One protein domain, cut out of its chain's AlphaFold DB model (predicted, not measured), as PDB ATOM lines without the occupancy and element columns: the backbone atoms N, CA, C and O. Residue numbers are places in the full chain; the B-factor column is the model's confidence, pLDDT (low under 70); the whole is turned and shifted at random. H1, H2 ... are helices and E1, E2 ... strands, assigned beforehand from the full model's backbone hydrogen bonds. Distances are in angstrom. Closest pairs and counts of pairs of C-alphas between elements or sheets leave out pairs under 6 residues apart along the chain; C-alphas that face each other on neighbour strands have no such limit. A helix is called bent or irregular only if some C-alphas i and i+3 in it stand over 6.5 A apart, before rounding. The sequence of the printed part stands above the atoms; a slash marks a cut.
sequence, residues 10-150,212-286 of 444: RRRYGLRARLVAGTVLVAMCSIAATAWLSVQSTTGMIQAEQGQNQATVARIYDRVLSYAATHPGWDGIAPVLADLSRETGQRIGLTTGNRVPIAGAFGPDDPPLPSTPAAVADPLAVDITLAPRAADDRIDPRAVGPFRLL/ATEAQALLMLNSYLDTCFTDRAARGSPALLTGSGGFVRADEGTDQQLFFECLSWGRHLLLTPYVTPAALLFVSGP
ATOM      1  N   ARG A  10     -17.969 -90.571  59.930       46.19
ATOM      2  CA  ARG A  10     -16.662 -90.515  59.236       46.19
ATOM      3  C   ARG A  10     -16.680 -89.534  58.057       46.19
ATOM      4  O   ARG A  10     -15.718 -88.780  57.896       46.19
ATOM      5  N   ARG A  11     -17.767 -89.478  57.273       47.78
ATOM      6  CA  ARG A  11     -17.923 -88.492  56.187       47.78
ATOM      7  C   ARG A  11     -17.927 -87.056  56.703       47.78
ATOM      8  O   ARG A  11     -17.209 -86.235  56.142       47.78
ATOM      9  N   ARG A  12     -18.662 -86.744  57.777       51.94
ATOM     10  CA  ARG A  12     -18.760 -85.377  58.330       51.94
ATOM     11  C   ARG A  12     -17.404 -84.816  58.780       51.94
ATOM     12  O   ARG A  12     -17.128 -83.649  58.509       51.94
ATOM     13  N   TYR A  13     -16.531 -85.626  59.388       54.00
ATOM     14  CA  TYR A  13     -15.162 -85.197  59.717       54.00
ATOM     15  C   TYR A  13     -14.298 -84.980  58.467       54.00
ATOM     16  O   TYR A  13     -13.631 -83.952  58.368       54.00
ATOM     17  N   GLY A  14     -14.354 -85.886  57.484       58.59
ATOM     18  CA  GLY A  14     -13.633 -85.722  56.214       58.59
ATOM     19  C   GLY A  14     -14.106 -84.513  55.394       58.59
ATOM     20  O   GLY A  14     -13.289 -83.826  54.785       58.59
ATOM     21  N   LEU A  15     -15.407 -84.209  55.416       60.69
ATOM     22  CA  LEU A  15     -15.991 -83.061  54.723       60.69
ATOM     23  C   LEU A  15     -15.614 -81.741  55.407       60.69
ATOM     24  O   LEU A  15     -15.160 -80.823  54.733       60.69
ATOM     25  N   ARG A  16     -15.722 -81.657  56.743       62.69
ATOM     26  CA  ARG A  16     -15.289 -80.476  57.512       62.69
ATOM     27  C   ARG A  16     -13.788 -80.219  57.355       62.69
ATOM     28  O   ARG A  16     -13.399 -79.080  57.129       62.69
ATOM     29  N   ALA A  17     -12.957 -81.265  57.387       65.12
ATOM     30  CA  ALA A  17     -11.520 -81.141  57.139       65.12
ATOM     31  C   ALA A  17     -11.210 -80.655  55.709       65.12
ATOM     32  O   ALA A  17     -10.364 -79.783  55.539       65.12
ATOM     33  N   ARG A  18     -11.923 -81.157  54.688       69.94
ATOM     34  CA  ARG A  18     -11.780 -80.687  53.298       69.94
ATOM     35  C   ARG A  18     -12.234 -79.241  53.104       69.94
ATOM     36  O   ARG A  18     -11.561 -78.505  52.393       69.94
ATOM     37  N   LEU A  19     -13.327 -78.825  53.746       72.75
ATOM     38  CA  LEU A  19     -13.806 -77.439  53.700       72.75
ATOM     39  C   LEU A  19     -12.793 -76.476  54.338       72.75
ATOM     40  O   LEU A  19     -12.451 -75.473  53.721       72.75
ATOM     41  N   VAL A  20     -12.251 -76.816  55.514       75.75
ATOM     42  CA  VAL A  20     -11.207 -76.014  56.182       75.75
ATOM     43  C   VAL A  20      -9.901 -75.996  55.379       75.75
ATOM     44  O   VAL A  20      -9.284 -74.945  55.244       75.75
ATOM     45  N   ALA A  21      -9.483 -77.122  54.794       72.06
ATOM     46  CA  ALA A  21      -8.308 -77.152  53.922       72.06
ATOM     47  C   ALA A  21      -8.502 -76.279  52.667       72.06
ATOM     48  O   ALA A  21      -7.582 -75.569  52.269       72.06
ATOM     49  N   GLY A  22      -9.703 -76.288  52.078       75.50
ATOM     50  CA  GLY A  22     -10.054 -75.447  50.933       75.50
ATOM     51  C   GLY A  22     -10.012 -73.952  51.253       75.50
ATOM     52  O   GLY A  22      -9.379 -73.197  50.520       75.50
ATOM     53  N   THR A  23     -10.619 -73.514  52.362       77.81
ATOM     54  CA  THR A  23     -10.597 -72.091  52.748       77.81
ATOM     55  C   THR A  23      -9.193 -71.609  53.113       77.81
ATOM     56  O   THR A  23      -8.813 -70.511  52.714       77.81
ATOM     57  N   VAL A  24      -8.388 -72.436  53.789       79.06
ATOM     58  CA  VAL A  24      -6.980 -72.126  54.097       79.06
ATOM     59  C   VAL A  24      -6.125 -72.043  52.826       79.06
ATOM     60  O   VAL A  24      -5.295 -71.141  52.718       79.06
ATOM     61  N   LEU A  25      -6.342 -72.919  51.838       77.25
ATOM     62  CA  LEU A  25      -5.645 -72.855  50.548       77.25
ATOM     63  C   LEU A  25      -5.980 -71.561  49.788       77.25
ATOM     64  O   LEU A  25      -5.077 -70.887  49.302       77.25
ATOM     65  N   VAL A  26      -7.264 -71.189  49.724       80.81
ATOM     66  CA  VAL A  26      -7.717 -69.944  49.076       80.81
ATOM     67  C   VAL A  26      -7.151 -68.713  49.791       80.81
ATOM     68  O   VAL A  26      -6.660 -67.801  49.128       80.81
ATOM     69  N   ALA A  27      -7.138 -68.706  51.127       79.19
ATOM     70  CA  ALA A  27      -6.535 -67.630  51.911       79.19
ATOM     71  C   ALA A  27      -5.022 -67.503  51.652       79.19
ATOM     72  O   ALA A  27      -4.549 -66.403  51.372       79.19
ATOM     73  N   MET A  28      -4.268 -68.611  51.658       78.75
ATOM     74  CA  MET A  28      -2.838 -68.594  51.317       78.75
ATOM     75  C   MET A  28      -2.589 -68.115  49.883       78.75
ATOM     76  O   MET A  28      -1.666 -67.338  49.663       78.75
ATOM     77  N   CYS A  29      -3.419 -68.522  48.920       74.94
ATOM     78  CA  CYS A  29      -3.294 -68.094  47.526       74.94
ATOM     79  C   CYS A  29      -3.553 -66.582  47.365       74.94
ATOM     80  O   CYS A  29      -2.807 -65.895  46.672       74.94
ATOM     81  N   SER A  30      -4.550 -66.040  48.076       82.88
ATOM     82  CA  SER A  30      -4.844 -64.598  48.114       82.88
ATOM     83  C   SER A  30      -3.717 -63.779  48.765       82.88
ATOM     84  O   SER A  30      -3.298 -62.748  48.232       82.88
ATOM     85  N   ILE A  31      -3.153 -64.266  49.877       81.50
ATOM     86  CA  ILE A  31      -1.995 -63.636  50.534       81.50
ATOM     87  C   ILE A  31      -0.767 -63.673  49.614       81.50
ATOM     88  O   ILE A  31      -0.099 -62.653  49.457       81.50
ATOM     89  N   ALA A  32      -0.496 -64.805  48.954       75.56
ATOM     90  CA  ALA A  32       0.602 -64.935  47.998       75.56
ATOM     91  C   ALA A  32       0.442 -63.985  46.798       75.56
ATOM     92  O   ALA A  32       1.403 -63.318  46.426       75.56
ATOM     93  N   ALA A  33      -0.768 -63.857  46.243       74.75
ATOM     94  CA  ALA A  33      -1.060 -62.906  45.171       74.75
ATOM     95  C   ALA A  33      -0.861 -61.445  45.617       74.75
ATOM     96  O   ALA A  33      -0.267 -60.652  44.889       74.75
ATOM     97  N   THR A  34      -1.289 -61.092  46.831       74.75
ATOM     98  CA  THR A  34      -1.152 -59.730  47.385       74.75
ATOM     99  C   THR A  34       0.311 -59.379  47.691       74.75
ATOM    100  O   THR A  34       0.762 -58.262  47.426       74.75
ATOM    101  N   ALA A  35       1.084 -60.347  48.194       75.50
ATOM    102  CA  ALA A  35       2.525 -60.216  48.391       75.50
ATOM    103  C   ALA A  35       3.267 -60.075  47.051       75.50
ATOM    104  O   ALA A  35       4.079 -59.165  46.903       75.50
ATOM    105  N   TRP A  36       2.938 -60.906  46.056       74.31
ATOM    106  CA  TRP A  36       3.493 -60.829  44.701       74.31
ATOM    107  C   TRP A  36       3.225 -59.460  44.057       74.31
ATOM    108  O   TRP A  36       4.156 -58.794  43.619       74.31
ATOM    109  N   LEU A  37       1.981 -58.968  44.115       69.88
ATOM    110  CA  LEU A  37       1.613 -57.633  43.626       69.88
ATOM    111  C   LEU A  37       2.401 -56.501  44.308       69.88
ATOM    112  O   LEU A  37       2.787 -55.545  43.638       69.88
ATOM    113  N   SER A  38       2.682 -56.619  45.610       68.88
ATOM    114  CA  SER A  38       3.481 -55.635  46.362       68.88
ATOM    115  C   SER A  38       4.976 -55.687  46.015       68.88
ATOM    116  O   SER A  38       5.660 -54.662  46.032       68.88
ATOM    117  N   VAL A  39       5.499 -56.871  45.681       63.72
ATOM    118  CA  VAL A  39       6.883 -57.040  45.222       63.72
ATOM    119  C   VAL A  39       7.037 -56.472  43.808       63.72
ATOM    120  O   VAL A  39       7.892 -55.611  43.605       63.72
ATOM    121  N   GLN A  40       6.170 -56.851  42.861       55.34
ATOM    122  CA  GLN A  40       6.213 -56.334  41.486       55.34
ATOM    123  C   GLN A  40       6.089 -54.804  41.415       55.34
ATOM    124  O   GLN A  40       6.843 -54.175  40.669       55.34
ATOM    125  N   SER A  41       5.175 -54.195  42.182       51.72
ATOM    126  CA  SER A  41       4.979 -52.736  42.161       51.72
ATOM    127  C   SER A  41       6.202 -51.969  42.671       51.72
ATOM    128  O   SER A  41       6.521 -50.904  42.147       51.72
ATOM    129  N   THR A  42       6.937 -52.539  43.629       50.00
ATOM    130  CA  THR A  42       8.169 -51.941  44.159       50.00
ATOM    131  C   THR A  42       9.347 -52.108  43.190       50.00
ATOM    132  O   THR A  42      10.155 -51.195  43.033       50.00
ATOM    133  N   THR A  43       9.448 -53.243  42.487       49.94
ATOM    134  CA  THR A  43      10.550 -53.509  41.541       49.94
ATOM    135  C   THR A  43      10.523 -52.593  40.309       49.94
ATOM    136  O   THR A  43      11.585 -52.227  39.805       49.94
ATOM    137  N   GLY A  44       9.335 -52.182  39.847       43.28
ATOM    138  CA  GLY A  44       9.189 -51.314  38.671       43.28
ATOM    139  C   GLY A  44       9.805 -49.918  38.829       43.28
ATOM    140  O   GLY A  44      10.390 -49.400  37.880       43.28
ATOM    141  N   MET A  45       9.739 -49.324  40.028       37.41
ATOM    142  CA  MET A  45      10.341 -48.004  40.281       37.41
ATOM    143  C   MET A  45      11.869 -48.076  40.403       37.41
ATOM    144  O   MET A  45      12.560 -47.208  39.880       37.41
ATOM    145  N   ILE A  46      12.413 -49.153  40.984       38.88
ATOM    146  CA  ILE A  46      13.868 -49.319  41.167       38.88
ATOM    147  C   ILE A  46      14.605 -49.387  39.818       38.88
ATOM    148  O   ILE A  46      15.666 -48.783  39.668       38.88
ATOM    149  N   GLN A  47      14.049 -50.075  38.814       41.41
ATOM    150  CA  GLN A  47      14.660 -50.129  37.476       41.41
ATOM    151  C   GLN A  47      14.595 -48.775  36.745       41.41
ATOM    152  O   GLN A  47      15.541 -48.410  36.046       41.41
ATOM    153  N   ALA A  48      13.518 -48.007  36.939       44.88
ATOM    154  CA  ALA A  48      13.385 -46.667  36.373       44.88
ATOM    155  C   ALA A  48      14.375 -45.669  37.008       44.88
ATOM    156  O   ALA A  48      15.061 -44.944  36.286       44.88
ATOM    157  N   GLU A  49      14.511 -45.675  38.337       44.62
ATOM    158  CA  GLU A  49      15.459 -44.819  39.066       44.62
ATOM    159  C   GLU A  49      16.923 -45.168  38.750       44.62
ATOM    160  O   GLU A  49      17.751 -44.271  38.572       44.62
ATOM    161  N   GLN A  50      17.257 -46.456  38.600       46.47
ATOM    162  CA  GLN A  50      18.600 -46.883  38.185       46.47
ATOM    163  C   GLN A  50      18.953 -46.390  36.773       46.47
ATOM    164  O   GLN A  50      20.053 -45.869  36.572       46.47
ATOM    165  N   GLY A  51      18.023 -46.474  35.815       54.38
ATOM    166  CA  GLY A  51      18.234 -45.968  34.455       54.38
ATOM    167  C   GLY A  51      18.397 -44.442  34.387       54.38
ATOM    168  O   GLY A  51      19.265 -43.943  33.669       54.38
ATOM    169  N   GLN A  52      17.613 -43.689  35.167       56.84
ATOM    170  CA  GLN A  52      17.714 -42.222  35.224       56.84
ATOM    171  C   GLN A  52      19.021 -41.749  35.879       56.84
ATOM    172  O   GLN A  52      19.670 -40.830  35.369       56.84
ATOM    173  N   ASN A  53      19.458 -42.408  36.955       69.56
ATOM    174  CA  ASN A  53      20.740 -42.106  37.591       69.56
ATOM    175  C   ASN A  53      21.927 -42.430  36.666       69.56
ATOM    176  O   ASN A  53      22.829 -41.604  36.537       69.56
ATOM    177  N   GLN A  54      21.905 -43.557  35.941       75.25
ATOM    178  CA  GLN A  54      22.943 -43.875  34.947       75.25
ATOM    179  C   GLN A  54      23.008 -42.846  33.810       75.25
ATOM    180  O   GLN A  54      24.094 -42.365  33.487       75.25
ATOM    181  N   ALA A  55      21.866 -42.442  33.241       81.12
ATOM    182  CA  ALA A  55      21.826 -41.412  32.198       81.12
ATOM    183  C   ALA A  55      22.348 -40.045  32.690       81.12
ATOM    184  O   ALA A  55      22.954 -39.292  31.923       81.12
ATOM    185  N   THR A  56      22.146 -39.735  33.974       86.62
ATOM    186  CA  THR A  56      22.649 -38.513  34.617       86.62
ATOM    187  C   THR A  56      24.163 -38.575  34.826       86.62
ATOM    188  O   THR A  56      24.867 -37.647  34.431       86.62
ATOM    189  N   VAL A  57      24.691 -39.687  35.356       86.19
ATOM    190  CA  VAL A  57      26.142 -39.893  35.517       86.19
ATOM    191  C   VAL A  57      26.852 -39.891  34.162       86.19
ATOM    192  O   VAL A  57      27.871 -39.222  34.032       86.19
ATOM    193  N   ALA A  58      26.298 -40.538  33.131       88.56
ATOM    194  CA  ALA A  58      26.865 -40.520  31.781       88.56
ATOM    195  C   ALA A  58      26.925 -39.100  31.181       88.56
ATOM    196  O   ALA A  58      27.903 -38.754  30.522       88.56
ATOM    197  N   ARG A  59      25.927 -38.242  31.455       90.25
ATOM    198  CA  ARG A  59      25.943 -36.825  31.041       90.25
ATOM    199  C   ARG A  59      27.018 -36.018  31.774       90.25
ATOM    200  O   ARG A  59      27.726 -35.240  31.141       90.25
ATOM    201  N   ILE A  60      27.140 -36.197  33.092       92.69
ATOM    202  CA  ILE A  60      28.186 -35.543  33.897       92.69
ATOM    203  C   ILE A  60      29.567 -35.992  33.402       92.69
ATOM    204  O   ILE A  60      30.428 -35.153  33.149       92.69
ATOM    205  N   TYR A  61      29.747 -37.298  33.198       93.31
ATOM    206  CA  TYR A  61      30.974 -37.898  32.680       93.31
ATOM    207  C   TYR A  61      31.362 -37.333  31.310       93.31
ATOM    208  O   TYR A  61      32.476 -36.841  31.165       93.31
ATOM    209  N   ASP A  62      30.442 -37.308  30.337       93.25
ATOM    210  CA  ASP A  62      30.707 -36.737  29.011       93.25
ATOM    211  C   ASP A  62      31.092 -35.252  29.076       93.25
ATOM    212  O   ASP A  62      32.009 -34.816  28.379       93.25
ATOM    213  N   ARG A  63      30.440 -34.460  29.938       95.12
ATOM    214  CA  ARG A  63      30.755 -33.032  30.069       95.12
ATOM    215  C   ARG A  63      32.118 -32.797  30.724       95.12
ATOM    216  O   ARG A  63      32.843 -31.905  30.281       95.12
ATOM    217  N   VAL A  64      32.484 -33.601  31.724       96.12
ATOM    218  CA  VAL A  64      33.814 -33.572  32.353       96.12
ATOM    219  C   VAL A  64      34.888 -34.045  31.364       96.12
ATOM    220  O   VAL A  64      35.894 -33.356  31.213       96.12
ATOM    221  N   LEU A  65      34.654 -35.127  30.610       94.69
ATOM    222  CA  LEU A  65      35.543 -35.562  29.523       94.69
ATOM    223  C   LEU A  65      35.694 -34.500  28.428       94.69
ATOM    224  O   LEU A  65      36.795 -34.276  27.936       94.69
ATOM    225  N   SER A  66      34.619 -33.790  28.075       94.31
ATOM    226  CA  SER A  66      34.673 -32.710  27.085       94.31
ATOM    227  C   SER A  66      35.636 -31.596  27.485       94.31
ATOM    228  O   SER A  66      36.284 -31.012  26.615       94.31
ATOM    229  N   TYR A  67      35.717 -31.284  28.780       96.50
ATOM    230  CA  TYR A  67      36.699 -30.346  29.314       96.50
ATOM    231  C   TYR A  67      38.097 -30.975  29.316       96.50
ATOM    232  O   TYR A  67      39.033 -30.385  28.776       96.50
ATOM    233  N   ALA A  68      38.202 -32.199  29.844       96.38
ATOM    234  CA  ALA A  68      39.437 -32.969  29.968       96.38
ATOM    235  C   ALA A  68      40.203 -33.101  28.640       96.38
ATOM    236  O   ALA A  68      41.414 -32.909  28.564       96.38
ATOM    237  N   ALA A  69      39.472 -33.381  27.563       96.12
ATOM    238  CA  ALA A  69      39.996 -33.574  26.218       96.12
ATOM    239  C   ALA A  69      40.396 -32.268  25.501       96.12
ATOM    240  O   ALA A  69      40.960 -32.319  24.408       96.12
ATOM    241  N   THR A  70      40.073 -31.095  26.061       95.06
ATOM    242  CA  THR A  70      40.276 -29.791  25.402       95.06
ATOM    243  C   THR A  70      41.194 -28.824  26.151       95.06
ATOM    244  O   THR A  70      41.582 -27.815  25.559       95.06
ATOM    245  N   HIS A  71      41.579 -29.146  27.389       95.88
ATOM    246  CA  HIS A  71      42.458 -28.347  28.250       95.88
ATOM    247  C   HIS A  71      43.643 -29.203  28.727       95.88
ATOM    248  O   HIS A  71      43.437 -30.379  28.998       95.88
ATOM    249  N   PRO A  72      44.860 -28.653  28.894       95.50
ATOM    250  CA  PRO A  72      46.025 -29.407  29.384       95.50
ATOM    251  C   PRO A  72      46.028 -29.623  30.912       95.50
ATOM    252  O   PRO A  72      46.834 -30.382  31.439       95.50
ATOM    253  N   GLY A  73      45.144 -28.941  31.644       95.44
ATOM    254  CA  GLY A  73      45.047 -28.992  33.100       95.44
ATOM    255  C   GLY A  73      43.616 -28.754  33.573       95.44
ATOM    256  O   GLY A  73      42.766 -28.274  32.822       95.44
ATOM    257  N   TRP A  74      43.335 -29.110  34.826       96.19
ATOM    258  CA  TRP A  74      42.006 -28.950  35.427       96.19
ATOM    259  C   TRP A  74      41.699 -27.503  35.862       96.19
ATOM    260  O   TRP A  74      40.625 -27.228  36.397       96.19
ATOM    261  N   ASP A  75      42.618 -26.571  35.619       94.94
ATOM    262  CA  ASP A  75      42.525 -25.160  35.992       94.94
ATOM    263  C   ASP A  75      41.340 -24.478  35.304       94.94
ATOM    264  O   ASP A  75      41.375 -24.215  34.105       94.94
ATOM    265  N   GLY A  76      40.274 -24.208  36.064       93.44
ATOM    266  CA  GLY A  76      39.024 -23.645  35.537       93.44
ATOM    267  C   GLY A  76      37.864 -24.637  35.379       93.44
ATOM    268  O   GLY A  76      36.797 -24.233  34.926       93.44
ATOM    269  N   ILE A  77      37.996 -25.898  35.815       96.31
ATOM    270  CA  ILE A  77      36.873 -26.860  35.816       96.31
ATOM    271  C   ILE A  77      35.780 -26.502  36.847       96.31
ATOM    272  O   ILE A  77      34.627 -26.901  36.691       96.31
ATOM    273  N   ALA A  78      36.100 -25.740  37.901       94.25
ATOM    274  CA  ALA A  78      35.194 -25.511  39.034       94.25
ATOM    275  C   ALA A  78      33.824 -24.888  38.661       94.25
ATOM    276  O   ALA A  78      32.813 -25.428  39.117       94.25
ATOM    277  N   PRO A  79      33.727 -23.847  37.802       94.81
ATOM    278  CA  PRO A  79      32.440 -23.353  37.308       94.81
ATOM    279  C   PRO A  79      31.651 -24.417  36.532       94.81
ATOM    280  O   PRO A  79      30.446 -24.533  36.719       94.81
ATOM    281  N   VAL A  80      32.323 -25.259  35.736       95.38
ATOM    282  CA  VAL A  80      31.674 -26.337  34.966       95.38
ATOM    283  C   VAL A  80      31.036 -27.376  35.893       95.38
ATOM    284  O   VAL A  80      29.927 -27.835  35.628       95.38
ATOM    285  N   LEU A  81      31.698 -27.725  37.004       94.62
ATOM    286  CA  LEU A  81      31.126 -28.630  38.011       94.62
ATOM    287  C   LEU A  81      29.978 -27.976  38.787       94.62
ATOM    288  O   LEU A  81      28.999 -28.654  39.091       94.62
ATOM    289  N   ALA A  82      30.070 -26.677  39.084       92.56
ATOM    290  CA  ALA A  82      28.993 -25.930  39.730       92.56
ATOM    291  C   ALA A  82      27.744 -25.834  38.833       92.56
ATOM    292  O   ALA A  82      26.628 -26.041  39.305       92.56
ATOM    293  N   ASP A  83      27.922 -25.593  37.534       94.06
ATOM    294  CA  ASP A  83      26.838 -25.577  36.548       94.06
ATOM    295  C   ASP A  83      26.191 -26.958  36.412       94.06
ATOM    296  O   ASP A  83      24.982 -27.083  36.594       94.06
ATOM    297  N   LEU A  84      26.992 -28.014  36.226       93.62
ATOM    298  CA  LEU A  84      26.501 -29.397  36.210       93.62
ATOM    299  C   LEU A  84      25.768 -29.775  37.503       93.62
ATOM    300  O   LEU A  84      24.758 -30.478  37.453       93.62
ATOM    301  N   SER A  85      26.250 -29.313  38.659       90.88
ATOM    302  CA  SER A  85      25.613 -29.564  39.953       90.88
ATOM    303  C   SER A  85      24.239 -28.894  40.037       90.88
ATOM    304  O   SER A  85      23.270 -29.539  40.439       90.88
ATOM    305  N   ARG A  86      24.112 -27.647  39.559       90.62
ATOM    306  CA  ARG A  86      22.824 -26.938  39.461       90.62
ATOM    307  C   ARG A  86      21.868 -27.576  38.450       90.62
ATOM    308  O   ARG A  86      20.682 -27.683  38.739       90.62
ATOM    309  N   GLU A  87      22.362 -28.014  37.292       91.38
ATOM    310  CA  GLU A  87      21.546 -28.637  36.237       91.38
ATOM    311  C   GLU A  87      21.029 -30.035  36.607       91.38
ATOM    312  O   GLU A  87      19.929 -30.415  36.209       91.38
ATOM    313  N   THR A  88      21.827 -30.824  37.333       88.88
ATOM    314  CA  THR A  88      21.522 -32.238  37.634       88.88
ATOM    315  C   THR A  88      21.036 -32.481  39.064       88.88
ATOM    316  O   THR A  88      20.606 -33.590  39.386       88.88
ATOM    317  N   GLY A  89      21.148 -31.480  39.943       87.38
ATOM    318  CA  GLY A  89      20.910 -31.608  41.383       87.38
ATOM    319  C   GLY A  89      21.927 -32.494  42.117       87.38
ATOM    320  O   GLY A  89      21.760 -32.750  43.308       87.38
ATOM    321  N   GLN A  90      22.964 -32.992  41.433       86.81
ATOM    322  CA  GLN A  90      23.987 -33.858  42.018       86.81
ATOM    323  C   GLN A  90      25.096 -33.024  42.670       86.81
ATOM    324  O   GLN A  90      25.549 -32.025  42.113       86.81
ATOM    325  N   ARG A  91      25.621 -33.479  43.808       87.56
ATOM    326  CA  ARG A  91      26.918 -33.039  44.337       87.56
ATOM    327  C   ARG A  91      28.015 -33.733  43.535       87.56
ATOM    328  O   ARG A  91      28.077 -34.965  43.506       87.56
ATOM    329  N   ILE A  92      28.857 -32.941  42.879       91.38
ATOM    330  CA  ILE A  92      29.918 -33.417  41.986       91.38
ATOM    331  C   ILE A  92      31.264 -32.974  42.558       91.38
ATOM    332  O   ILE A  92      31.440 -31.804  42.897       91.38
ATOM    333  N   GLY A  93      32.205 -33.907  42.673       92.50
ATOM    334  CA  GLY A  93      33.561 -33.662  43.158       92.50
ATOM    335  C   GLY A  93      34.589 -34.328  42.253       92.50
ATOM    336  O   GLY A  93      34.368 -35.436  41.769       92.50
ATOM    337  N   LEU A  94      35.712 -33.656  42.026       95.19
ATOM    338  CA  LEU A  94      36.825 -34.163  41.233       95.19
ATOM    339  C   LEU A  94      38.100 -34.177  42.084       95.19
ATOM    340  O   LEU A  94      38.423 -33.178  42.731       95.19
ATOM    341  N   THR A  95      38.829 -35.294  42.081       94.38
ATOM    342  CA  THR A  95      40.123 -35.431  42.773       94.38
ATOM    343  C   THR A  95      41.189 -36.024  41.861       94.38
ATOM    344  O   THR A  95      40.881 -36.689  40.875       94.38
ATOM    345  N   THR A  96      42.459 -35.893  42.234       94.38
ATOM    346  CA  THR A  96      43.537 -36.701  41.640       94.38
ATOM    347  C   THR A  96      43.369 -38.189  41.987       94.38
ATOM    348  O   THR A  96      42.584 -38.544  42.875       94.38
ATOM    349  N   GLY A  97      44.150 -39.073  41.351       89.50
ATOM    350  CA  GLY A  97      44.224 -40.497  41.725       89.50
ATOM    351  C   GLY A  97      44.569 -40.734  43.206       89.50
ATOM    352  O   GLY A  97      44.069 -41.676  43.816       89.50
ATOM    353  N   ASN A  98      45.321 -39.812  43.821       91.12
ATOM    354  CA  ASN A  98      45.682 -39.835  45.245       91.12
ATOM    355  C   ASN A  98      44.636 -39.151  46.152       91.12
ATOM    356  O   ASN A  98      44.936 -38.828  47.298       91.12
ATOM    357  N   ARG A  99      43.417 -38.907  45.649       89.94
ATOM    358  CA  ARG A  99      42.298 -38.242  46.351       89.94
ATOM    359  C   ARG A  99      42.565 -36.806  46.819       89.94
ATOM    360  O   ARG A  99      41.823 -36.294  47.653       89.94
ATOM    361  N   VAL A 100      43.563 -36.121  46.256       91.88
ATOM    362  CA  VAL A 100      43.748 -34.679  46.492       91.88
ATOM    363  C   VAL A 100      42.627 -33.925  45.761       91.88
ATOM    364  O   VAL A 100      42.473 -34.153  44.556       91.88
ATOM    365  N   PRO A 101      41.834 -33.069  46.436       92.00
ATOM    366  CA  PRO A 101      40.774 -32.293  45.796       92.00
ATOM    367  C   PRO A 101      41.296 -31.433  44.643       92.00
ATOM    368  O   PRO A 101      42.331 -30.784  44.768       92.00
ATOM    369  N   ILE A 102      40.558 -31.429  43.532       93.19
ATOM    370  CA  ILE A 102      40.795 -30.546  42.384       93.19
ATOM    371  C   ILE A 102      39.734 -29.442  42.389       93.19
ATOM    372  O   ILE A 102      40.064 -28.262  42.458       93.19
ATOM    373  N   ALA A 103      38.453 -29.824  42.332       92.81
ATOM    374  CA  ALA A 103      37.321 -28.896  42.329       92.81
ATOM    375  C   ALA A 103      35.989 -29.619  42.587       92.81
ATOM    376  O   ALA A 103      35.842 -30.792  42.241       92.81
ATOM    377  N   GLY A 104      34.997 -28.905  43.125       87.88
ATOM    378  CA  GLY A 104      33.637 -29.409  43.349       87.88
ATOM    379  C   GLY A 104      33.210 -29.359  44.819       87.88
ATOM    380  O   GLY A 104      33.708 -28.533  45.580       87.88
ATOM    381  N   ALA A 105      32.275 -30.231  45.201       79.50
ATOM    382  CA  ALA A 105      31.667 -30.287  46.534       79.50
ATOM    383  C   ALA A 105      32.639 -30.818  47.614       79.50
ATOM    384  O   ALA A 105      32.665 -32.012  47.919       79.50
ATOM    385  N   PHE A 106      33.450 -29.906  48.162       79.81
ATOM    386  CA  PHE A 106      34.418 -30.126  49.248       79.81
ATOM    387  C   PHE A 106      34.302 -29.058  50.359       79.81
ATOM    388  O   PHE A 106      35.299 -28.709  50.991       79.81
ATOM    389  N   GLY A 107      33.117 -28.471  50.558       74.25
ATOM    390  CA  GLY A 107      32.890 -27.462  51.597       74.25
ATOM    391  C   GLY A 107      33.081 -27.999  53.028       74.25
ATOM    392  O   GLY A 107      33.077 -29.210  53.246       74.25
ATOM    393  N   PRO A 108      33.218 -27.121  54.038       71.44
ATOM    394  CA  PRO A 108      33.341 -27.551  55.435       71.44
ATOM    395  C   PRO A 108      32.083 -28.270  55.958       71.44
ATOM    396  O   PRO A 108      32.199 -29.163  56.792       71.44
ATOM    397  N   ASP A 109      30.904 -27.921  55.433       76.00
ATOM    398  CA  ASP A 109      29.608 -28.517  55.792       76.00
ATOM    399  C   ASP A 109      29.176 -29.662  54.847       76.00
ATOM    400  O   ASP A 109      28.101 -30.243  55.005       76.00
ATOM    401  N   ASP A 110      29.988 -29.983  53.833       74.69
ATOM    402  CA  ASP A 110      29.685 -31.015  52.839       74.69
ATOM    403  C   ASP A 110      29.895 -32.425  53.436       74.69
ATOM    404  O   ASP A 110      31.000 -32.748  53.879       74.69
ATOM    405  N   PRO A 111      28.897 -33.337  53.387       74.69
ATOM    406  CA  PRO A 111      29.106 -34.735  53.754       74.69
ATOM    407  C   PRO A 111      30.246 -35.370  52.938       74.69
ATOM    408  O   PRO A 111      30.328 -35.111  51.729       74.69
ATOM    409  N   PRO A 112      31.086 -36.232  53.544       75.31
ATOM    410  CA  PRO A 112      32.247 -36.808  52.872       75.31
ATOM    411  C   PRO A 112      31.845 -37.540  51.589       75.31
ATOM    412  O   PRO A 112      30.814 -38.217  51.536       75.31
ATOM    413  N   LEU A 113      32.669 -37.405  50.546       73.06
ATOM    414  CA  LEU A 113      32.439 -38.093  49.277       73.06
ATOM    415  C   LEU A 113      32.441 -39.623  49.462       73.06
ATOM    416  O   LEU A 113      33.131 -40.136  50.350       73.06
ATOM    417  N   PRO A 114      31.712 -40.373  48.610       79.44
ATOM    418  CA  PRO A 114      31.727 -41.831  48.633       79.44
ATOM    419  C   PRO A 114      33.146 -42.409  48.578       79.44
ATOM    420  O   PRO A 114      34.035 -41.881  47.911       79.44
ATOM    421  N   SER A 115      33.367 -43.546  49.242       80.50
ATOM    422  CA  SER A 115      34.669 -44.222  49.210       80.50
ATOM    423  C   SER A 115      35.037 -44.716  47.804       80.50
ATOM    424  O   SER A 115      36.219 -44.721  47.456       80.50
ATOM    425  N   THR A 116      34.054 -45.062  46.974       82.06
ATOM    426  CA  THR A 116      34.220 -45.440  45.563       82.06
ATOM    427  C   THR A 116      33.962 -44.248  44.629       82.06
ATOM    428  O   THR A 116      32.897 -43.636  44.745       82.06
ATOM    429  N   PRO A 117      34.864 -43.926  43.681       88.19
ATOM    430  CA  PRO A 117      34.563 -42.965  42.621       88.19
ATOM    431  C   PRO A 117      33.452 -43.497  41.705       88.19
ATOM    432  O   PRO A 117      33.281 -44.706  41.562       88.19
ATOM    433  N   ALA A 118      32.710 -42.586  41.076       87.56
ATOM    434  CA  ALA A 118      31.683 -42.917  40.091       87.56
ATOM    435  C   ALA A 118      32.291 -43.269  38.722       87.56
ATOM    436  O   ALA A 118      31.752 -44.119  38.021       87.56
ATOM    437  N   ALA A 119      33.405 -42.624  38.352       91.25
ATOM    438  CA  ALA A 119      34.160 -42.901  37.130       91.25
ATOM    439  C   ALA A 119      35.611 -42.395  37.237       91.25
ATOM    440  O   ALA A 119      35.934 -41.586  38.113       91.25
ATOM    441  N   VAL A 120      36.468 -42.812  36.301       93.38
ATOM    442  CA  VAL A 120      37.760 -42.159  36.037       93.38
ATOM    443  C   VAL A 120      37.605 -41.279  34.797       93.38
ATOM    444  O   VAL A 120      37.342 -41.774  33.702       93.38
ATOM    445  N   ALA A 121      37.730 -39.967  34.978       94.69
ATOM    446  CA  ALA A 121      37.754 -38.994  33.898       94.69
ATOM    447  C   ALA A 121      39.166 -38.945  33.299       94.69
ATOM    448  O   ALA A 121      40.026 -38.196  33.763       94.69
ATOM    449  N   ASP A 122      39.388 -39.782  32.288       94.88
ATOM    450  CA  ASP A 122      40.605 -39.836  31.481       94.88
ATOM    451  C   ASP A 122      40.216 -39.698  29.992       94.88
ATOM    452  O   ASP A 122      39.487 -40.550  29.475       94.88
ATOM    453  N   PRO A 123      40.643 -38.626  29.296       95.06
ATOM    454  CA  PRO A 123      40.320 -38.408  27.887       95.06
ATOM    455  C   PRO A 123      41.141 -39.284  26.927       95.06
ATOM    456  O   PRO A 123      40.832 -39.315  25.737       95.06
ATOM    457  N   LEU A 124      42.178 -39.980  27.403       95.06
ATOM    458  CA  LEU A 124      42.985 -40.910  26.607       95.06
ATOM    459  C   LEU A 124      42.583 -42.378  26.848       95.06
ATOM    460  O   LEU A 124      42.734 -43.206  25.952       95.06
ATOM    461  N   ALA A 125      42.000 -42.686  28.010       91.94
ATOM    462  CA  ALA A 125      41.520 -44.020  28.374       91.94
ATOM    463  C   ALA A 125      40.014 -44.038  28.714       91.94
ATOM    464  O   ALA A 125      39.610 -44.388  29.826       91.94
ATOM    465  N   VAL A 126      39.166 -43.699  27.739       91.06
ATOM    466  CA  VAL A 126      37.709 -43.557  27.918       91.06
ATOM    467  C   VAL A 126      37.052 -44.858  28.404       91.06
ATOM    468  O   VAL A 126      37.342 -45.963  27.919       91.06
ATOM    469  N   ASP A 127      36.121 -44.728  29.354       83.50
ATOM    470  CA  ASP A 127      35.294 -45.826  29.854       83.50
ATOM    471  C   ASP A 127      34.136 -46.122  28.885       83.50
ATOM    472  O   ASP A 127      33.151 -45.385  28.790       83.50
ATOM    473  N   ILE A 128      34.246 -47.248  28.179       81.12
ATOM    474  CA  ILE A 128      33.259 -47.710  27.195       81.12
ATOM    475  C   ILE A 128      31.892 -48.056  27.808       81.12
ATOM    476  O   ILE A 128      30.907 -48.128  27.076       81.12
ATOM    477  N   THR A 129      31.803 -48.265  29.128       79.50
ATOM    478  CA  THR A 129      30.527 -48.547  29.810       79.50
ATOM    479  C   THR A 129      29.669 -47.290  29.954       79.50
ATOM    480  O   THR A 129      28.443 -47.369  29.877       79.50
ATOM    481  N   LEU A 130      30.312 -46.124  30.090       77.38
ATOM    482  CA  LEU A 130      29.671 -44.809  30.163       77.38
ATOM    483  C   LEU A 130      29.622 -44.114  28.793       77.38
ATOM    484  O   LEU A 130      28.688 -43.359  28.517       77.38
ATOM    485  N   ALA A 131      30.587 -44.402  27.915       75.94
ATOM    486  CA  ALA A 131      30.687 -43.862  26.563       75.94
ATOM    487  C   ALA A 131      30.775 -44.981  25.497       75.94
ATOM    488  O   ALA A 131      31.816 -45.158  24.861       75.94
ATOM    489  N   PRO A 132      29.673 -45.701  25.198       67.69
ATOM    490  CA  PRO A 132      29.650 -46.805  24.222       67.69
ATOM    491  C   PRO A 132      29.828 -46.372  22.749       67.69
ATOM    492  O   PRO A 132      29.634 -47.172  21.839       67.69
ATOM    493  N   ARG A 133      30.159 -45.098  22.500       65.31
ATOM    494  CA  ARG A 133      30.527 -44.538  21.186       65.31
ATOM    495  C   ARG A 133      31.987 -44.057  21.137       65.31
ATOM    496  O   ARG A 133      32.319 -43.251  20.270       65.31
ATOM    497  N   ALA A 134      32.824 -44.483  22.085       69.31
ATOM    498  CA  ALA A 134      34.264 -44.244  22.035       69.31
ATOM    499  C   ALA A 134      34.875 -44.831  20.748       69.31
ATOM    500  O   ALA A 134      34.338 -45.781  20.176       69.31
ATOM    501  N   ALA A 135      35.985 -44.249  20.291       70.06
ATOM    502  CA  ALA A 135      36.730 -44.757  19.145       70.06
ATOM    503  C   ALA A 135      37.471 -46.067  19.483       70.06
ATOM    504  O   ALA A 135      37.670 -46.390  20.656       70.06
ATOM    505  N   ASP A 136      37.904 -46.807  18.456       75.50
ATOM    506  CA  ASP A 136      38.590 -48.104  18.606       75.50
ATOM    507  C   ASP A 136      39.902 -48.007  19.414       75.50
ATOM    508  O   ASP A 136      40.297 -48.957  20.086       75.50
ATOM    509  N   ASP A 137      40.560 -46.842  19.395       79.50
ATOM    510  CA  ASP A 137      41.763 -46.533  20.181       79.50
ATOM    511  C   ASP A 137      41.473 -46.160  21.650       79.50
ATOM    512  O   ASP A 137      42.413 -45.972  22.427       79.50
ATOM    513  N   ARG A 138      40.184 -46.071  22.018       86.94
ATOM    514  CA  ARG A 138      39.620 -45.637  23.309       86.94
ATOM    515  C   ARG A 138      39.974 -44.212  23.750       86.94
ATOM    516  O   ARG A 138      39.785 -43.877  24.919       86.94
ATOM    517  N   ILE A 139      40.397 -43.360  22.822       91.44
ATOM    518  CA  ILE A 139      40.679 -41.944  23.079       91.44
ATOM    519  C   ILE A 139      39.425 -41.112  22.771       91.44
ATOM    520  O   ILE A 139      38.675 -41.398  21.833       91.44
ATOM    521  N   ASP A 140      39.168 -40.068  23.560       91.81
ATOM    522  CA  ASP A 140      38.054 -39.154  23.319       91.81
ATOM    523  C   ASP A 140      38.260 -38.416  21.978       91.81
ATOM    524  O   ASP A 140      39.312 -37.805  21.771       91.81
ATOM    525  N   PRO A 141      37.284 -38.403  21.051       89.75
ATOM    526  CA  PRO A 141      37.453 -37.756  19.749       89.75
ATOM    527  C   PRO A 141      37.667 -36.233  19.833       89.75
ATOM    528  O   PRO A 141      38.081 -35.628  18.846       89.75
ATOM    529  N   ARG A 142      37.410 -35.599  20.987       92.62
ATOM    530  CA  ARG A 142      37.717 -34.185  21.263       92.62
ATOM    531  C   ARG A 142      39.198 -33.956  21.598       92.62
ATOM    532  O   ARG A 142      39.668 -32.824  21.453       92.62
ATOM    533  N   ALA A 143      39.939 -35.005  21.972       94.88
ATOM    534  CA  ALA A 143      41.373 -34.981  22.265       94.88
ATOM    535  C   ALA A 143      42.190 -34.941  20.963       94.88
ATOM    536  O   ALA A 143      42.725 -35.938  20.475       94.88
ATOM    537  N   VAL A 144      42.239 -33.752  20.362       93.81
ATOM    538  CA  VAL A 144      42.849 -33.530  19.039       93.81
ATOM    539  C   VAL A 144      44.303 -33.069  19.100       93.81
ATOM    540  O   VAL A 144      45.052 -33.317  18.155       93.81
ATOM    541  N   GLY A 145      44.706 -32.412  20.192       93.69
ATOM    542  CA  GLY A 145      46.058 -31.882  20.395       93.69
ATOM    543  C   GLY A 145      46.627 -31.185  19.145       93.69
ATOM    544  O   GLY A 145      45.994 -30.251  18.641       93.69
ATOM    545  N   PRO A 146      47.775 -31.641  18.605       94.94
ATOM    546  CA  PRO A 146      48.449 -30.997  17.481       94.94
ATOM    547  C   PRO A 146      47.767 -31.223  16.119       94.94
ATOM    548  O   PRO A 146      48.196 -30.635  15.136       94.94
ATOM    549  N   PHE A 147      46.697 -32.026  16.030       94.69
ATOM    550  CA  PHE A 147      45.900 -32.164  14.799       94.69
ATOM    551  C   PHE A 147      44.843 -31.059  14.626       94.69
ATOM    552  O   PHE A 147      44.111 -31.063  13.639       94.69
ATOM    553  N   ARG A 148      44.707 -30.122  15.575       93.88
ATOM    554  CA  ARG A 148      43.746 -29.014  15.472       93.88
ATOM    555  C   ARG A 148      44.151 -28.045  14.353       93.88
ATOM    556  O   ARG A 148      45.179 -27.385  14.457       93.88
ATOM    557  N   LEU A 149      43.297 -27.905  13.337       93.81
ATOM    558  CA  LEU A 149      43.536 -27.013  12.200       93.81
ATOM    559  C   LEU A 149      43.576 -25.540  12.606       93.81
ATOM    560  O   LEU A 149      42.706 -25.062  13.354       93.81
ATOM    561  N   LEU A 150      44.523 -24.810  12.011       94.69
ATOM    562  CA  LEU A 150      44.577 -23.351  12.055       94.69
ATOM    563  C   LEU A 150      43.305 -22.744  11.425       94.69
ATOM    564  O   LEU A 150      42.682 -23.373  10.566       94.69
ATOM    565  N   ALA A 212      49.111 -28.671   6.575       91.62
ATOM    566  CA  ALA A 212      50.505 -28.542   7.010       91.62
ATOM    567  C   ALA A 212      50.668 -28.881   8.505       91.62
ATOM    568  O   ALA A 212      51.548 -29.666   8.868       91.62
ATOM    569  N   THR A 213      49.760 -28.373   9.345       91.94
ATOM    570  CA  THR A 213      49.714 -28.674  10.785       91.94
ATOM    571  C   THR A 213      49.472 -30.170  11.047       91.94
ATOM    572  O   THR A 213      50.200 -30.809  11.809       91.94
ATOM    573  N   GLU A 214      48.493 -30.770  10.358       94.50
ATOM    574  CA  GLU A 214      48.161 -32.196  10.493       94.50
ATOM    575  C   GLU A 214      49.288 -33.113  10.002       94.50
ATOM    576  O   GLU A 214      49.539 -34.149  10.613       94.50
ATOM    577  N   ALA A 215      49.983 -32.748   8.922       94.12
ATOM    578  CA  ALA A 215      51.100 -33.512   8.378       94.12
ATOM    579  C   ALA A 215      52.281 -33.549   9.359       94.12
ATOM    580  O   ALA A 215      52.867 -34.610   9.571       94.12
ATOM    581  N   GLN A 216      52.593 -32.427  10.018       94.94
ATOM    582  CA  GLN A 216      53.621 -32.382  11.060       94.94
ATOM    583  C   GLN A 216      53.242 -33.245  12.275       94.94
ATOM    584  O   GLN A 216      54.074 -34.005  12.777       94.94
ATOM    585  N   ALA A 217      51.981 -33.190  12.716       96.00
ATOM    586  CA  ALA A 217      51.471 -34.054  13.780       96.00
ATOM    587  C   ALA A 217      51.502 -35.548  13.392       96.00
ATOM    588  O   ALA A 217      51.873 -36.393  14.208       96.00
ATOM    589  N   LEU A 218      51.177 -35.875  12.135       96.56
ATOM    590  CA  LEU A 218      51.185 -37.239  11.601       96.56
ATOM    591  C   LEU A 218      52.604 -37.817  11.484       96.56
ATOM    592  O   LEU A 218      52.795 -39.002  11.748       96.56
ATOM    593  N   LEU A 219      53.605 -36.994  11.148       96.69
ATOM    594  CA  LEU A 219      55.017 -37.395  11.167       96.69
ATOM    595  C   LEU A 219      55.468 -37.789  12.580       96.69
ATOM    596  O   LEU A 219      56.060 -38.854  12.752       96.69
ATOM    597  N   MET A 220      55.143 -36.979  13.596       97.00
ATOM    598  CA  MET A 220      55.461 -37.324  14.989       97.00
ATOM    599  C   MET A 220      54.715 -38.582  15.442       97.00
ATOM    600  O   MET A 220      55.342 -39.487  15.992       97.00
ATOM    601  N   LEU A 221      53.414 -38.691  15.148       97.50
ATOM    602  CA  LEU A 221      52.631 -39.890  15.457       97.50
ATOM    603  C   LEU A 221      53.271 -41.152  14.861       97.50
ATOM    604  O   LEU A 221      53.492 -42.125  15.576       97.50
ATOM    605  N   ASN A 222      53.621 -41.121  13.573       97.44
ATOM    606  CA  ASN A 222      54.197 -42.275  12.890       97.44
ATOM    607  C   ASN A 222      55.570 -42.688  13.449       97.44
ATOM    608  O   ASN A 222      55.867 -43.879  13.435       97.44
ATOM    609  N   SER A 223      56.358 -41.770  14.024       97.81
ATOM    610  CA  SER A 223      57.593 -42.136  14.744       97.81
ATOM    611  C   SER A 223      57.331 -42.928  16.037       97.81
ATOM    612  O   SER A 223      58.064 -43.871  16.349       97.81
ATOM    613  N   TYR A 224      56.241 -42.629  16.753       97.75
ATOM    614  CA  TYR A 224      55.814 -43.434  17.900       97.75
ATOM    615  C   TYR A 224      55.252 -44.797  17.465       97.75
ATOM    616  O   TYR A 224      55.568 -45.808  18.090       97.75
ATOM    617  N   LEU A 225      54.473 -44.867  16.378       96.75
ATOM    618  CA  LEU A 225      54.012 -46.160  15.845       96.75
ATOM    619  C   LEU A 225      55.201 -47.054  15.465       96.75
ATOM    620  O   LEU A 225      55.228 -48.213  15.868       96.75
ATOM    621  N   ASP A 226      56.191 -46.518  14.747       97.25
ATOM    622  CA  ASP A 226      57.397 -47.249  14.329       97.25
ATOM    623  C   ASP A 226      58.190 -47.807  15.526       97.25
ATOM    624  O   ASP A 226      58.561 -48.983  15.538       97.25
ATOM    625  N   THR A 227      58.332 -47.007  16.590       98.00
ATOM    626  CA  THR A 227      58.918 -47.447  17.870       98.00
ATOM    627  C   THR A 227      58.127 -48.624  18.458       98.00
ATOM    628  O   THR A 227      58.688 -49.681  18.740       98.00
ATOM    629  N   CYS A 228      56.802 -48.494  18.556       97.81
ATOM    630  CA  CYS A 228      55.925 -49.518  19.129       97.81
ATOM    631  C   CYS A 228      55.910 -50.844  18.343       97.81
ATOM    632  O   CYS A 228      55.831 -51.920  18.950       97.81
ATOM    633  N   PHE A 229      55.987 -50.782  17.009       97.19
ATOM    634  CA  PHE A 229      56.106 -51.961  16.148       97.19
ATOM    635  C   PHE A 229      57.484 -52.624  16.276       97.19
ATOM    636  O   PHE A 229      57.560 -53.855  16.340       97.19
ATOM    637  N   THR A 230      58.548 -51.822  16.375       97.19
ATOM    638  CA  THR A 230      59.926 -52.293  16.584       97.19
ATOM    639  C   THR A 230      60.059 -53.037  17.914       97.19
ATOM    640  O   THR A 230      60.534 -54.172  17.923       97.19
ATOM    641  N   ASP A 231      59.538 -52.474  19.010       97.31
ATOM    642  CA  ASP A 231      59.532 -53.104  20.342       97.31
ATOM    643  C   ASP A 231      58.785 -54.450  20.373       97.31
ATOM    644  O   ASP A 231      59.062 -55.313  21.208       97.31
ATOM    645  N   ARG A 232      57.837 -54.653  19.448       96.00
ATOM    646  CA  ARG A 232      57.054 -55.892  19.295       96.00
ATOM    647  C   ARG A 232      57.588 -56.827  18.204       96.00
ATOM    648  O   ARG A 232      56.938 -57.827  17.902       96.00
ATOM    649  N   ALA A 233      58.748 -56.519  17.615       95.62
ATOM    650  CA  ALA A 233      59.372 -57.264  16.516       95.62
ATOM    651  C   ALA A 233      58.427 -57.531  15.320       95.62
ATOM    652  O   ALA A 233      58.505 -58.571  14.658       95.62
ATOM    653  N   ALA A 234      57.520 -56.593  15.043       93.50
ATOM    654  CA  ALA A 234      56.484 -56.725  14.027       93.50
ATOM    655  C   ALA A 234      56.754 -55.839  12.802       93.50
ATOM    656  O   ALA A 234      57.463 -54.837  12.874       93.50
ATOM    657  N   ARG A 235      56.148 -56.183  11.658       90.62
ATOM    658  CA  ARG A 235      56.134 -55.282  10.496       90.62
ATOM    659  C   ARG A 235      55.221 -54.098  10.803       90.62
ATOM    660  O   ARG A 235      54.031 -54.299  11.033       90.62
ATOM    661  N   GLY A 236      55.791 -52.898  10.810       89.31
ATOM    662  CA  GLY A 236      55.041 -51.671  11.032       89.31
ATOM    663  C   GLY A 236      54.269 -51.201   9.804       89.31
ATOM    664  O   GLY A 236      54.715 -51.362   8.669       89.31
ATOM    665  N   SER A 237      53.132 -50.555  10.061       93.50
ATOM    666  CA  SER A 237      52.402 -49.743   9.088       93.50
ATOM    667  C   SER A 237      52.306 -48.318   9.625       93.50
ATOM    668  O   SER A 237      51.817 -48.149  10.746       93.50
ATOM    669  N   PRO A 238      52.652 -47.281   8.843       94.69
ATOM    670  CA  PRO A 238      52.280 -45.923   9.208       94.69
ATOM    671  C   PRO A 238      50.752 -45.788   9.238       94.69
ATOM    672  O   PRO A 238      50.022 -46.506   8.541       94.69
ATOM    673  N   ALA A 239      50.274 -44.854  10.054       94.31
ATOM    674  CA  ALA A 239      48.908 -44.373  10.020       94.31
ATOM    675  C   ALA A 239      48.744 -43.326   8.910       94.31
ATOM    676  O   ALA A 239      49.603 -42.460   8.707       94.31
ATOM    677  N   LEU A 240      47.603 -43.386   8.227       92.06
ATOM    678  CA  LEU A 240      47.109 -42.358   7.318       92.06
ATOM    679  C   LEU A 240      45.935 -41.636   7.983       92.06
ATOM    680  O   LEU A 240      45.052 -42.281   8.553       92.06
ATOM    681  N   LEU A 241      45.914 -40.307   7.892       90.00
ATOM    682  CA  LEU A 241      44.787 -39.491   8.341       90.00
ATOM    683  C   LEU A 241      43.686 -39.509   7.271       90.00
ATOM    684  O   LEU A 241      43.950 -39.241   6.099       90.00
ATOM    685  N   THR A 242      42.452 -39.817   7.660       85.69
ATOM    686  CA  THR A 242      41.294 -39.810   6.760       85.69
ATOM    687  C   THR A 242      40.682 -38.415   6.646       85.69
ATOM    688  O   THR A 242      40.863 -37.561   7.514       85.69
ATOM    689  N   GLY A 243      39.854 -38.197   5.618       78.12
ATOM    690  CA  GLY A 243      39.120 -36.937   5.451       78.12
ATOM    691  C   GLY A 243      38.280 -36.535   6.674       78.12
ATOM    692  O   GLY A 243      38.139 -35.346   6.930       78.12
ATOM    693  N   SER A 244      37.793 -37.495   7.472       79.06
ATOM    694  CA  SER A 244      37.033 -37.237   8.707       79.06
ATOM    695  C   SER A 244      37.895 -36.984   9.954       79.06
ATOM    696  O   SER A 244      37.342 -36.847  11.044       79.06
ATOM    697  N   GLY A 245      39.226 -36.963   9.826       82.06
ATOM    698  CA  GLY A 245      40.166 -36.853  10.949       82.06
ATOM    699  C   GLY A 245      40.371 -38.153  11.740       82.06
ATOM    700  O   GLY A 245      40.871 -38.106  12.859       82.06
ATOM    701  N   GLY A 246      39.960 -39.301  11.189       87.12
ATOM    702  CA  GLY A 246      40.256 -40.623  11.754       87.12
ATOM    703  C   GLY A 246      41.587 -41.173  11.238       87.12
ATOM    704  O   GLY A 246      42.198 -40.584  10.350       87.12
ATOM    705  N   PHE A 247      42.016 -42.327  11.747       90.75
ATOM    706  CA  PHE A 247      43.263 -42.978  11.330       90.75
ATOM    707  C   PHE A 247      42.990 -44.356  10.733       90.75
ATOM    708  O   PHE A 247      42.172 -45.113  11.254       90.75
ATOM    709  N   VAL A 248      43.693 -44.688   9.652       90.81
ATOM    710  CA  VAL A 248      43.671 -46.017   9.018       90.81
ATOM    711  C   VAL A 248      45.090 -46.511   8.754       90.81
ATOM    712  O   VAL A 248      46.038 -45.724   8.714       90.81
ATOM    713  N   ARG A 249      45.237 -47.823   8.572       93.31
ATOM    714  CA  ARG A 249      46.498 -48.457   8.173       93.31
ATOM    715  C   ARG A 249      46.843 -48.089   6.733       93.31
ATOM    716  O   ARG A 249      45.966 -48.123   5.875       93.31
ATOM    717  N   ALA A 250      48.111 -47.785   6.465       91.94
ATOM    718  CA  ALA A 250      48.631 -47.724   5.101       91.94
ATOM    719  C   ALA A 250      48.782 -49.122   4.475       91.94
ATOM    720  O   ALA A 250      48.573 -49.274   3.275       91.94
ATOM    721  N   ASP A 251      49.130 -50.133   5.280       90.81
ATOM    722  CA  ASP A 251      49.223 -51.531   4.852       90.81
ATOM    723  C   ASP A 251      48.042 -52.362   5.387       90.81
ATOM    724  O   ASP A 251      47.906 -52.627   6.589       90.81
ATOM    725  N   GLU A 252      47.187 -52.814   4.468       88.31
ATOM    726  CA  GLU A 252      46.065 -53.712   4.759       88.31
ATOM    727  C   GLU A 252      46.524 -55.089   5.279       88.31
ATOM    728  O   GLU A 252      45.782 -55.727   6.030       88.31
ATOM    729  N   GLY A 253      47.749 -55.520   4.952       89.81
ATOM    730  CA  GLY A 253      48.352 -56.780   5.396       89.81
ATOM    731  C   GLY A 253      48.957 -56.757   6.806       89.81
ATOM    732  O   GLY A 253      49.360 -57.808   7.311       89.81
ATOM    733  N   THR A 254      49.018 -55.592   7.454       92.25
ATOM    734  CA  THR A 254      49.420 -55.458   8.862       92.25
ATOM    735  C   THR A 254      48.299 -55.932   9.797       92.25
ATOM    736  O   THR A 254      47.119 -55.754   9.498       92.25
ATOM    737  N   ASP A 255      48.647 -56.523  10.945       92.94
ATOM    738  CA  ASP A 255      47.649 -56.944  11.933       92.94
ATOM    739  C   ASP A 255      46.851 -55.739  12.467       92.94
ATOM    740  O   ASP A 255      47.411 -54.714  12.873       92.94
ATOM    741  N   GLN A 256      45.521 -55.850  12.435       90.88
ATOM    742  CA  GLN A 256      44.637 -54.746  12.790       90.88
ATOM    743  C   GLN A 256      44.657 -54.433  14.286       90.88
ATOM    744  O   GLN A 256      44.653 -53.256  14.645       90.88
ATOM    745  N   GLN A 257      44.658 -55.452  15.148       91.75
ATOM    746  CA  GLN A 257      44.633 -55.242  16.593       91.75
ATOM    747  C   GLN A 257      45.949 -54.606  17.040       91.75
ATOM    748  O   GLN A 257      45.939 -53.570  17.700       91.75
ATOM    749  N   LEU A 258      47.071 -55.160  16.581       93.88
ATOM    750  CA  LEU A 258      48.410 -54.645  16.842       93.88
ATOM    751  C   LEU A 258      48.577 -53.187  16.391       93.88
ATOM    752  O   LEU A 258      49.166 -52.377  17.107       93.88
ATOM    753  N   PHE A 259      48.037 -52.829  15.221       94.50
ATOM    754  CA  PHE A 259      48.039 -51.439  14.774       94.50
ATOM    755  C   PHE A 259      47.229 -50.534  15.700       94.50
ATOM    756  O   PHE A 259      47.721 -49.465  16.039       94.50
ATOM    757  N   PHE A 260      46.022 -50.925  16.124       91.94
ATOM    758  CA  PHE A 260      45.226 -50.093  17.032       91.94
ATOM    759  C   PHE A 260      45.845 -49.991  18.436       91.94
ATOM    760  O   PHE A 260      45.786 -48.919  19.038       91.94
ATOM    761  N   GLU A 261      46.532 -51.031  18.916       93.19
ATOM    762  CA  GLU A 261      47.357 -50.971  20.131       93.19
ATOM    763  C   GLU A 261      48.498 -49.946  19.991       93.19
ATOM    764  O   GLU A 261      48.644 -49.062  20.839       93.19
ATOM    765  N   CYS A 262      49.275 -50.004  18.902       95.81
ATOM    766  CA  CYS A 262      50.362 -49.051  18.660       95.81
ATOM    767  C   CYS A 262      49.881 -47.632  18.327       95.81
ATOM    768  O   CYS A 262      50.530 -46.656  18.708       95.81
ATOM    769  N   LEU A 263      48.727 -47.500  17.674       95.06
ATOM    770  CA  LEU A 263      48.073 -46.225  17.411       95.06
ATOM    771  C   LEU A 263      47.599 -45.575  18.713       95.06
ATOM    772  O   LEU A 263      47.869 -44.394  18.921       95.06
ATOM    773  N   SER A 264      46.942 -46.335  19.596       93.75
ATOM    774  CA  SER A 264      46.517 -45.841  20.909       93.75
ATOM    775  C   SER A 264      47.727 -45.422  21.748       93.75
ATOM    776  O   SER A 264      47.735 -44.313  22.278       93.75
ATOM    777  N   TRP A 265      48.800 -46.224  21.787       95.38
ATOM    778  CA  TRP A 265      50.041 -45.875  22.493       95.38
ATOM    779  C   TRP A 265      50.710 -44.603  21.944       95.38
ATOM    780  O   TRP A 265      51.007 -43.675  22.699       95.38
ATOM    781  N   GLY A 266      50.891 -44.509  20.622       96.44
ATOM    782  CA  GLY A 266      51.503 -43.335  19.994       96.44
ATOM    783  C   GLY A 266      50.654 -42.069  20.142       96.44
ATOM    784  O   GLY A 266      51.195 -40.979  20.339       96.44
ATOM    785  N   ARG A 267      49.321 -42.200  20.119       96.38
ATOM    786  CA  ARG A 267      48.399 -41.089  20.393       96.38
ATOM    787  C   ARG A 267      48.402 -40.685  21.863       96.38
ATOM    788  O   ARG A 267      48.389 -39.487  22.115       96.38
ATOM    789  N   HIS A 268      48.509 -41.617  22.814       95.69
ATOM    790  CA  HIS A 268      48.690 -41.281  24.233       95.69
ATOM    791  C   HIS A 268      49.912 -40.374  24.434       95.69
ATOM    792  O   HIS A 268      49.779 -39.287  25.000       95.69
ATOM    793  N   LEU A 269      51.084 -40.766  23.913       95.75
ATOM    794  CA  LEU A 269      52.316 -39.968  24.016       95.75
ATOM    795  C   LEU A 269      52.172 -38.582  23.374       95.75
ATOM    796  O   LEU A 269      52.555 -37.575  23.968       95.75
ATOM    797  N   LEU A 270      51.589 -38.522  22.176       96.44
ATOM    798  CA  LEU A 270      51.409 -37.281  21.426       96.44
ATOM    799  C   LEU A 270      50.399 -36.316  22.072       96.44
ATOM    800  O   LEU A 270      50.567 -35.101  21.967       96.44
ATOM    801  N   LEU A 271      49.340 -36.840  22.699       96.88
ATOM    802  CA  LEU A 271      48.225 -36.050  23.232       96.88
ATOM    803  C   LEU A 271      48.375 -35.681  24.710       96.88
ATOM    804  O   LEU A 271      47.795 -34.678  25.112       96.88
ATOM    805  N   THR A 272      49.173 -36.422  25.492       96.19
ATOM    806  CA  THR A 272      49.427 -36.163  26.927       96.19
ATOM    807  C   THR A 272      49.642 -34.677  27.279       96.19
ATOM    808  O   THR A 272      48.981 -34.211  28.201       96.19
ATOM    809  N   PRO A 273      50.480 -33.879  26.577       96.50
ATOM    810  CA  PRO A 273      50.685 -32.467  26.934       96.50
ATOM    811  C   PRO A 273      49.542 -31.515  26.521       96.50
ATOM    812  O   PRO A 273      49.628 -30.316  26.783       96.50
ATOM    813  N   TYR A 274      48.487 -32.010  25.866       96.50
ATOM    814  CA  TYR A 274      47.355 -31.219  25.358       96.50
ATOM    815  C   TYR A 274      46.023 -31.511  26.065       96.50
ATOM    816  O   TYR A 274      45.028 -30.848  25.768       96.50
ATOM    817  N   VAL A 275      45.994 -32.500  26.960       97.38
ATOM    818  CA  VAL A 275      44.798 -32.966  27.674       97.38
ATOM    819  C   VAL A 275      45.052 -33.006  29.177       97.38
ATOM    820  O   VAL A 275      46.198 -33.052  29.617       97.38
ATOM    821  N   THR A 276      43.995 -33.018  29.981       96.88
ATOM    822  CA  THR A 276      44.135 -33.083  31.436       96.88
ATOM    823  C   THR A 276      44.593 -34.472  31.886       96.88
ATOM    824  O   THR A 276      44.096 -35.467  31.350       96.88
ATOM    825  N   PRO A 277      45.429 -34.581  32.934       95.75
ATOM    826  CA  PRO A 277      45.749 -35.870  33.541       95.75
ATOM    827  C   PRO A 277      44.502 -36.519  34.158       95.75
ATOM    828  O   PRO A 277      43.616 -35.818  34.652       95.75
ATOM    829  N   ALA A 278      44.461 -37.852  34.183       95.94
ATOM    830  CA  ALA A 278      43.335 -38.622  34.709       95.94
ATOM    831  C   ALA A 278      42.915 -38.195  36.131       95.94
ATOM    832  O   ALA A 278      43.747 -38.065  37.036       95.94
ATOM    833  N   ALA A 279      41.608 -38.032  36.337       96.50
ATOM    834  CA  ALA A 279      41.024 -37.646  37.620       96.50
ATOM    835  C   ALA A 279      39.884 -38.581  38.044       96.50
ATOM    836  O   ALA A 279      39.178 -39.162  37.221       96.50
ATOM    837  N   LEU A 280      39.682 -38.718  39.353       94.44
ATOM    838  CA  LEU A 280      38.581 -39.484  39.927       94.44
ATOM    839  C   LEU A 280      37.347 -38.586  40.040       94.44
ATOM    840  O   LEU A 280      37.366 -37.577  40.748       94.44
ATOM    841  N   LEU A 281      36.276 -38.970  39.348       93.50
ATOM    842  CA  LEU A 281      34.983 -38.295  39.380       93.50
ATOM    843  C   LEU A 281      34.097 -38.924  40.455       93.50
ATOM    844  O   LEU A 281      33.831 -40.127  40.434       93.50
ATOM    845  N   PHE A 282      33.581 -38.100  41.359       91.12
ATOM    846  CA  PHE A 282      32.597 -38.470  42.368       91.12
ATOM    847  C   PHE A 282      31.279 -37.764  42.070       91.12
ATOM    848  O   PHE A 282      31.243 -36.555  41.839       91.12
ATOM    849  N   VAL A 283      30.190 -38.527  42.102       88.81
ATOM    850  CA  VAL A 283      28.823 -38.026  41.941       88.81
ATOM    851  C   VAL A 283      27.997 -38.593  43.088       88.81
ATOM    852  O   VAL A 283      28.032 -39.796  43.343       88.81
ATOM    853  N   SER A 284      27.273 -37.732  43.796       82.75
ATOM    854  CA  SER A 284      26.310 -38.136  44.821       82.75
ATOM    855  C   SER A 284      25.037 -37.308  44.688       82.75
ATOM    856  O   SER A 284      25.102 -36.093  44.521       82.75
ATOM    857  N   GLY A 285      23.879 -37.963  44.734       69.81
ATOM    858  CA  GLY A 285      22.593 -37.280  44.615       69.81
ATOM    859  C   GLY A 285      22.278 -36.386  45.817       69.81
ATOM    860  O   GLY A 285      22.985 -36.435  46.832       69.81
ATOM    861  N   PRO A 286      21.185 -35.604  45.749       54.25
ATOM    862  CA  PRO A 286      20.627 -35.009  46.952       54.25
ATOM    863  C   PRO A 286      20.326 -36.146  47.934       54.25
ATOM    864  O   PRO A 286      19.764 -37.175  47.550       54.25
TER     865      PRO A 286
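AT A GLANCE: This is residues 10 to 150 and 212 to 286 of the 444 residues of an uncharacterized protein of Saccharothrix sp. CB00851 (UniProt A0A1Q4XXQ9). A small four-stranded sheet has H2 packed over one face and the last part of the very long helix H1 beside its E6 and E3 strands, and the rest of H1, residues 10 to 52, sticks out as a long arm. A second lobe holds two crossing helices, H3 and H4, with the small strand hairpin E4 and E5 beside them. The printed part has 216 residues, with four named helices and six named strands in the order H1 H2 E1 E2 E3 H3 E4 E5 H4 E6, and its class is mixed, helices and strands. The larger sheet runs E2 E1 E6 E3 and the smaller E4 E5, both antiparallel. The whole is extended, with a radius of gyration of the C-alphas of 28.2 A and spans of 103 by 54 by 31 A.

IN THESE COORDINATES: The larger sheet holds E1, residues 91 to 95, E2, residues 101 to 104, E3, residues 119 to 121, and E6, residues 279 to 284, which is 16.4 A long and ends at C-alpha 284 at (26.310, -38.136, 44.821). H1, residues 10 to 68, is 85.5 A long and runs from C-alpha 10 at (-16.662, -90.515, 59.236) to C-alpha 68 at (39.437, -32.969, 29.968). H2 is residues 77 to 88, 16.4 A. H3, residues 212 to 231, is 29.4 A, and H4, residues 256 to 274, is 26.8 A. E4 is residues 239 to 241 and E5 residues 247 to 249.

HOW THE PARTS SIT: E1 and E6 are antiparallel, with N 93 and O 282 at 2.9 A. E1 and E2 form a hairpin, with N 94 and O 103 at 2.9 A, and edge strand E3 pairs with E6, with N 121 and O 279 at 2.8 A. H2 is on this sheet at a height of 7.0 A, while H1 is on it at the sheet's level, with a height of 0.4 A. H1 touches H2 with residues 56 to 67 alone, the closest C-alphas being those of Ile 60 and Leu 84, 6.8 A; this helical hairpin has a shallow tilt of 33 degrees, only just short of steep, opposite ways. H3 and H4 touch at a steep tilt of 55 degrees, opposite ways, their closest C-alphas those of Tyr 224 and Gly 266, 4.8 A. In the hairpin E4 and E5, N 240 and O 248 are 2.9 A apart. H4 has a kink of 28 degrees near residue 268 and is irregular, with C-alphas 270 and 273 at 7.4 A. Every O i to N i+4 pair is within hydrogen-bond range in H2 and H3, against 52 of 55 in H1 and 13 of 15 in H4.

THE WHOLE: The C-alphas farthest apart, of Arg 10 and Ala 212, are 105.3 A apart. Residues 151 to 211 are not printed, and C-alphas 150 and 212 are 9.4 A apart across the cut. The link E2 to E3 is long. Residues under 70 in pLDDT are 10 to 18, 37 to 53, 132 to 134 and 285 to 286.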